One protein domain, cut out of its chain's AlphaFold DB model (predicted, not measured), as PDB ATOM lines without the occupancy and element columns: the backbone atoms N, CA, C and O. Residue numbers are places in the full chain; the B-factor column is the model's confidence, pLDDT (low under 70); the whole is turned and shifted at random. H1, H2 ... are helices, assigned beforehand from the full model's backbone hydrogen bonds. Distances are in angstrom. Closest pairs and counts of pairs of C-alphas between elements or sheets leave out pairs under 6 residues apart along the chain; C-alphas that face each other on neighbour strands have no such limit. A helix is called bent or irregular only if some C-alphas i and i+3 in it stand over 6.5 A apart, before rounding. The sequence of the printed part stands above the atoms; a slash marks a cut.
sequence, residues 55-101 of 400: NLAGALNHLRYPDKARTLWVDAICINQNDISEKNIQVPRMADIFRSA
ATOM      1  N   ASN A  55     -18.152   4.747  13.233       69.00
ATOM      2  CA  ASN A  55     -19.309   5.225  13.997       69.00
ATOM      3  C   ASN A  55     -18.933   5.620  15.439       69.00
ATOM      4  O   ASN A  55     -19.330   6.678  15.921       69.00
ATOM      5  N   LEU A  56     -18.116   4.799  16.110       72.31
ATOM      6  CA  LEU A  56     -17.632   5.084  17.462       72.31
ATOM      7  C   LEU A  56     -16.660   6.268  17.464       72.31
ATOM      8  O   LEU A  56     -16.737   7.115  18.348       72.31
ATOM      9  N   ALA A  57     -15.795   6.376  16.453       74.94
ATOM     10  CA  ALA A  57     -14.926   7.539  16.287       74.94
ATOM     11  C   ALA A  57     -15.738   8.839  16.145       74.94
ATOM     12  O   ALA A  57     -15.435   9.835  16.804       74.94
ATOM     13  N   GLY A  58     -16.814   8.812  15.348       72.19
ATOM     14  CA  GLY A  58     -17.773   9.913  15.241       72.19
ATOM     15  C   GLY A  58     -18.383  10.277  16.596       72.19
ATOM     16  O   GLY A  58     -18.301  11.435  17.007       72.19
ATOM     17  N   ALA A  59     -18.901   9.287  17.324       72.75
ATOM     18  CA  ALA A  59     -19.500   9.481  18.645       72.75
ATOM     19  C   ALA A  59     -18.527  10.117  19.647       72.75
ATOM     20  O   ALA A  59     -18.856  11.106  20.299       72.75
ATOM     21  N   LEU A  60     -17.311   9.577  19.759       78.75
ATOM     22  CA  LEU A  60     -16.308  10.061  20.710       78.75
ATOM     23  C   LEU A  60     -15.897  11.504  20.419       78.75
ATOM     24  O   LEU A  60     -15.766  12.291  21.354       78.75
ATOM     25  N   ASN A  61     -15.767  11.875  19.142       80.44
ATOM     26  CA  ASN A  61     -15.474  13.252  18.752       80.44
ATOM     27  C   ASN A  61     -16.580  14.229  19.177       80.44
ATOM     28  O   ASN A  61     -16.263  15.313  19.660       80.44
ATOM     29  N   HIS A  62     -17.853  13.838  19.061       78.19
ATOM     30  CA  HIS A  62     -18.996  14.688  19.430       78.19
ATOM     31  C   HIS A  62     -19.255  14.725  20.938       78.19
ATOM     32  O   HIS A  62     -19.789  15.700  21.463       78.19
ATOM     33  N   LEU A  63     -18.874  13.672  21.661       77.81
ATOM     34  CA  LEU A  63     -18.997  13.621  23.116       77.81
ATOM     35  C   LEU A  63     -17.825  14.295  23.830       77.81
ATOM     36  O   LEU A  63     -17.929  14.594  25.023       77.81
ATOM     37  N   ARG A  64     -16.716  14.552  23.138       82.56
ATOM     38  CA  ARG A  64     -15.544  15.210  23.714       82.56
ATOM     39  C   ARG A  64     -15.889  16.636  24.150       82.56
ATOM     40  O   ARG A  64     -16.450  17.412  23.383       82.56
ATOM     41  N   TYR A  65     -15.542  16.992  25.388       74.38
ATOM     42  CA  TYR A  65     -15.563  18.398  25.794       74.38
ATOM     43  C   TYR A  65     -14.349  19.121  25.198       74.38
ATOM     44  O   TYR A  65     -13.285  18.509  25.091       74.38
ATOM     45  N   PRO A  66     -14.478  20.401  24.816       81.62
ATOM     46  CA  PRO A  66     -13.381  21.142  24.195       81.62
ATOM     47  C   PRO A  66     -12.188  21.354  25.140       81.62
ATOM     48  O   PRO A  66     -11.058  21.467  24.680       81.62
ATOM     49  N   ASP A  67     -12.439  21.394  26.446       90.44
ATOM     50  CA  ASP A  67     -11.517  21.900  27.463       90.44
ATOM     51  C   ASP A  67     -11.238  20.913  28.606       90.44
ATOM     52  O   ASP A  67     -10.374  21.168  29.444       90.44
ATOM     53  N   LYS A  68     -11.942  19.776  28.665       83.12
ATOM     54  CA  LYS A  68     -11.786  18.811  29.761       83.12
ATOM     55  C   LYS A  68     -11.947  17.363  29.334       83.12
ATOM     56  O   LYS A  68     -12.660  17.032  28.385       83.12
ATOM     57  N   ALA A  69     -11.318  16.479  30.099       82.56
ATOM     58  CA  ALA A  69     -11.509  15.048  29.945       82.56
ATOM     59  C   ALA A  69     -12.961  14.655  30.261       82.56
ATOM     60  O   ALA A  69     -13.620  15.230  31.133       82.56
ATOM     61  N   ARG A  70     -13.459  13.644  29.546       84.25
ATOM     62  CA  ARG A  70     -14.743  13.006  29.826       84.25
ATOM     63  C   ARG A  70     -14.515  11.518  30.043       84.25
ATOM     64  O   ARG A  70     -13.992  10.847  29.160       84.25
ATOM     65  N   THR A  71     -14.982  11.004  31.173       86.12
ATOM     66  CA  THR A  71     -15.012   9.564  31.430       86.12
ATOM     67  C   THR A  71     -16.220   8.952  30.732       86.12
ATOM     68  O   THR A  71     -17.358   9.358  30.977       86.12
ATOM     69  N   LEU A  72     -15.973   7.992  29.846       81.06
ATOM     70  CA  LEU A  72     -16.994   7.246  29.120       81.06
ATOM     71  C   LEU A  72     -16.718   5.758  29.285       81.06
ATOM     72  O   LEU A  72     -15.571   5.329  29.194       81.06
ATOM     73  N   TRP A  73     -17.778   4.982  29.484       82.50
ATOM     74  CA  TRP A  73     -17.717   3.537  29.344       82.50
ATOM     75  C   TRP A  73     -18.277   3.158  27.974       82.50
ATOM     76  O   TRP A  73     -19.399   3.541  27.637       82.50
ATOM     77  N   VAL A  74     -17.484   2.444  27.179       81.81
ATOM     78  CA  VAL A  74     -17.857   1.946  25.849       81.81
ATOM     79  C   VAL A  74     -17.400   0.499  25.776       81.81
ATOM     80  O   VAL A  74     -16.210   0.241  25.903       81.81
ATOM     81  N   ASP A  75     -18.311  -0.443  25.562       78.00
ATOM     82  CA  ASP A  75     -18.017  -1.883  25.543       78.00
ATOM     83  C   ASP A  75     -16.876  -2.256  24.578       78.00
ATOM     84  O   ASP A  75     -15.984  -3.019  24.937       78.00
ATOM     85  N   ALA A  76     -16.845  -1.650  23.389       73.62
ATOM     86  CA  ALA A  76     -15.805  -1.858  22.384       73.62
ATOM     87  C   ALA A  76     -14.395  -1.409  22.825       73.62
ATOM     88  O   ALA A  76     -13.418  -1.798  22.191       73.62
ATOM     89  N   ILE A  77     -14.290  -0.589  23.877       83.50
ATOM     90  CA  ILE A  77     -13.027  -0.042  24.402       83.50
ATOM     91  C   ILE A  77     -12.707  -0.623  25.781       83.50
ATOM     92  O   ILE A  77     -11.575  -1.006  26.048       83.50
ATOM     93  N   CYS A  78     -13.702  -0.663  26.663       82.50
ATOM     94  CA  CYS A  78     -13.554  -1.025  28.067       82.50
ATOM     95  C   CYS A  78     -13.577  -2.536  28.315       82.50
ATOM     96  O   CYS A  78     -13.276  -2.945  29.431       82.50
ATOM     97  N   ILE A  79     -13.963  -3.342  27.320       76.94
ATOM     98  CA  ILE A  79     -13.886  -4.804  27.377       76.94
ATOM     99  C   ILE A  79     -12.822  -5.250  26.386       76.94
ATOM    100  O   ILE A  79     -12.894  -4.901  25.202       76.94
ATOM    101  N   ASN A  80     -11.873  -6.069  26.836       78.62
ATOM    102  CA  ASN A  80     -10.924  -6.690  25.926       78.62
ATOM    103  C   ASN A  80     -11.655  -7.664  24.994       78.62
ATOM    104  O   ASN A  80     -11.983  -8.794  25.353       78.62
ATOM    105  N   GLN A  81     -11.897  -7.231  23.758       69.00
ATOM    106  CA  GLN A  81     -12.657  -8.020  22.787       69.00
ATOM    107  C   GLN A  81     -11.953  -9.323  22.378       69.00
ATOM    108  O   GLN A  81     -12.618 -10.226  21.867       69.00
ATOM    109  N   ASN A  82     -10.644  -9.431  22.625       75.00
ATOM    110  CA  ASN A  82      -9.839 -10.614  22.325       75.00
ATOM    111  C   ASN A  82      -9.749 -11.598  23.507       75.00
ATOM    112  O   ASN A  82      -9.242 -12.704  23.326       75.00
ATOM    113  N   ASP A  83     -10.249 -11.231  24.692       79.50
ATOM    114  CA  ASP A  83     -10.295 -12.103  25.868       79.50
ATOM    115  C   ASP A  83     -11.723 -12.612  26.108       79.50
ATOM    116  O   ASP A  83     -12.613 -11.921  26.610       79.50
ATOM    117  N   ILE A  84     -11.943 -13.872  25.738       78.06
ATOM    118  CA  ILE A  84     -13.237 -14.544  25.885       78.06
ATOM    119  C   ILE A  84     -13.622 -14.692  27.365       78.06
ATOM    120  O   ILE A  84     -14.807 -14.619  27.697       78.06
ATOM    121  N   SER A  85     -12.650 -14.888  28.256       77.00
ATOM    122  CA  SER A  85     -12.899 -15.074  29.687       77.00
ATOM    123  C   SER A  85     -13.384 -13.774  30.319       77.00
ATOM    124  O   SER A  85     -14.401 -13.775  31.012       77.00
ATOM    125  N   GLU A  86     -12.727 -12.655  30.005       76.56
ATOM    126  CA  GLU A  86     -13.173 -11.325  30.429       76.56
ATOM    127  C   GLU A  86     -14.568 -11.013  29.876       76.56
ATOM    128  O   GLU A  86     -15.468 -10.616  30.619       76.56
ATOM    129  N   LYS A  87     -14.789 -11.263  28.582       69.69
ATOM    130  CA  LYS A  87     -16.081 -11.022  27.933       69.69
ATOM    131  C   LYS A  87     -17.219 -11.802  28.595       69.69
ATOM    132  O   LYS A  87     -18.297 -11.246  28.799       69.69
ATOM    133  N   ASN A  88     -16.981 -13.054  28.987       71.62
ATOM    134  CA  ASN A  88     -17.965 -13.882  29.689       71.62
ATOM    135  C   ASN A  88     -18.318 -13.354  31.090       71.62
ATOM    136  O   ASN A  88     -19.410 -13.640  31.577       71.62
ATOM    137  N   ILE A  89     -17.440 -12.565  31.717       74.44
ATOM    138  CA  ILE A  89     -17.687 -11.903  33.007       74.44
ATOM    139  C   ILE A  89     -18.364 -10.538  32.806       74.44
ATOM    140  O   ILE A  89     -19.293 -10.193  33.536       74.44
ATOM    141  N   GLN A  90     -17.916  -9.754  31.822       70.69
ATOM    142  CA  GLN A  90     -18.373  -8.376  31.609       70.69
ATOM    143  C   GLN A  90     -19.747  -8.295  30.930       70.69
ATOM    144  O   GLN A  90     -20.579  -7.477  31.319       70.69
ATOM    145  N   VAL A  91     -20.030  -9.158  29.949       67.81
ATOM    146  CA  VAL A  91     -21.289  -9.111  29.181       67.81
ATOM    147  C   VAL A  91     -22.533  -9.310  30.067       67.81
ATOM    148  O   VAL A  91     -23.468  -8.516  29.940       67.81
ATOM    149  N   PRO A  92     -22.575 -10.270  31.014       69.38
ATOM    150  CA  PRO A  92     -23.705 -10.393  31.940       69.38
ATOM    151  C   PRO A  92     -23.917  -9.163  32.837       69.38
ATOM    152  O   PRO A  92     -25.041  -8.912  33.266       69.38
ATOM    153  N   ARG A  93     -22.864  -8.372  33.095       72.19
ATOM    154  CA  ARG A  93     -22.904  -7.170  33.946       72.19
ATOM    155  C   ARG A  93     -23.342  -5.906  33.206       72.19
ATOM    156  O   ARG A  93     -23.545  -4.879  33.848       72.19
ATOM    157  N   MET A  94     -23.522  -5.952  31.883       57.19
ATOM    158  CA  MET A  94     -23.901  -4.774  31.090       57.19
ATOM    159  C   MET A  94     -25.182  -4.108  31.601       57.19
ATOM    160  O   MET A  94     -25.249  -2.883  31.662       57.19
ATOM    161  N   ALA A  95     -26.177  -4.896  32.022       52.19
ATOM    162  CA  ALA A  95     -27.422  -4.363  32.575       52.19
ATOM    163  C   ALA A  95     -27.185  -3.536  33.851       52.19
ATOM    164  O   ALA A  95     -27.761  -2.459  34.000       52.19
ATOM    165  N   ASP A  96     -26.303  -4.001  34.739       64.75
ATOM    166  CA  ASP A  96     -25.936  -3.271  35.951       64.75
ATOM    167  C   ASP A  96     -25.112  -2.018  35.629       64.75
ATOM    168  O   ASP A  96     -25.346  -0.973  36.227       64.75
ATOM    169  N   ILE A  97     -24.208  -2.082  34.644       72.19
ATOM    170  CA  ILE A  97     -23.407  -0.930  34.194       72.19
ATOM    171  C   ILE A  97     -24.312   0.177  33.642       72.19
ATOM    172  O   ILE A  97     -24.177   1.333  34.042       72.19
ATOM    173  N   PHE A  98     -25.278  -0.164  32.782       54.06
ATOM    174  CA  PHE A  98     -26.252   0.811  32.285       54.06
ATOM    175  C   PHE A  98     -27.151   1.348  33.400       54.06
ATOM    176  O   PHE A  98     -27.447   2.540  33.411       54.06
ATOM    177  N   ARG A  99     -27.553   0.501  34.361       58.03
ATOM    178  CA  ARG A  99     -28.370   0.918  35.512       58.03
ATOM    179  C   ARG A  99     -27.625   1.874  36.446       58.03
ATOM    180  O   ARG A  99     -28.247   2.766  37.012       58.03
ATOM    181  N   SER A 100     -26.323   1.678  36.628       67.38
ATOM    182  CA  SER A 100     -25.479   2.486  37.515       67.38
ATOM    183  C   SER A 100     -24.860   3.709  36.831       67.38
ATOM    184  O   SER A 100     -24.229   4.527  37.501       67.38
ATOM    185  N   ALA A 101     -25.019   3.858  35.514       66.31
ATOM    186  CA  ALA A 101     -24.504   5.007  34.785       66.31
ATOM    187  C   ALA A 101     -25.243   6.293  35.189       66.31
ATOM    188  O   ALA A 101     -26.469   6.351  35.176       66.31
TER     189      ALA A 101
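AT A GLANCE: This is residues 55 to 101 of the 400 residues of the protein "Heterokaryon incompatibility protein 6, OR allele" of Fusarium oxysporum f. sp. cubense (strain race 1) (UniProt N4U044). Three helices are strung out along one open, loose chain with no packed core: H1 at one end, the very short H2 partway along, and the long H3 at the other end. Between H1 and H2 the chain swings out in a wide loop, with Asp 67 near its far tip, and comes back; after H2 it runs out again to residues 81 to 86, which stick out, and H3 then folds back with a kink near residue 93. The printed part has 47 residues with three named helices in the order H1, H2, H3 and no named strand, and its class is all helix. The whole is loose, with a radius of gyration of the C-alphas of 12.8 A, and it spans 36 by 24 by 17 A, only just elongated.

HOW THE PARTS SIT: H1, residues 55 to 63, touches no helix. A long link of 11 residues leads from it to H2, residues 75 to 78, and these two helices are apart. A tight link of 5 residues joins H2 to H3, residues 84 to 100. H2 and H3 are near each other, with no pair of C-alphas within 8 A but 5 pairs within 10 A. H1 and H3 are apart. Residues 81 to 86, of which 84 to 86 belong to H3, stand free. H3 has a kink of 51 degrees near residue 93, and it is irregular: C-alphas 92 and 95 are 7.1 A apart. In H1 every O i to N i+4 pair is within hydrogen-bond range, in H3 9 of 13 are, and H2 is too short for such a pair.

IN THESE COORDINATES: H1 runs from Asn 55, with its C-alpha at (-19.309, 5.225, 13.997), to Leu 63, and is 12.4 A long from first to last C-alpha. H2 has four residues, Asp 75 to Cys 78. H3 is the longest helix, with 17 residues and 24.0 A from first to last C-alpha. It begins at Ile 84, C-alpha at (-13.237, -14.544, 25.885), and ends at Ser 100, C-alpha at (-25.479, 2.486, 37.515).

THE WHOLE: The two C-alphas farthest apart are those of Asp 67 and Ser 85, at 37.1 A. The first and last printed C-alphas, of Asn 55 and Ala 101, are 21.4 A apart. The printed part has no cut, and the link from H1 to H2 is the long one. The mean pLDDT of the printed part is 74.5, and that of H3 is 68. Twelve residues are under 70: residue 55, residue 81, residue 87, residues 91 to 92, residues 94 to 96 and residues 98 to 101.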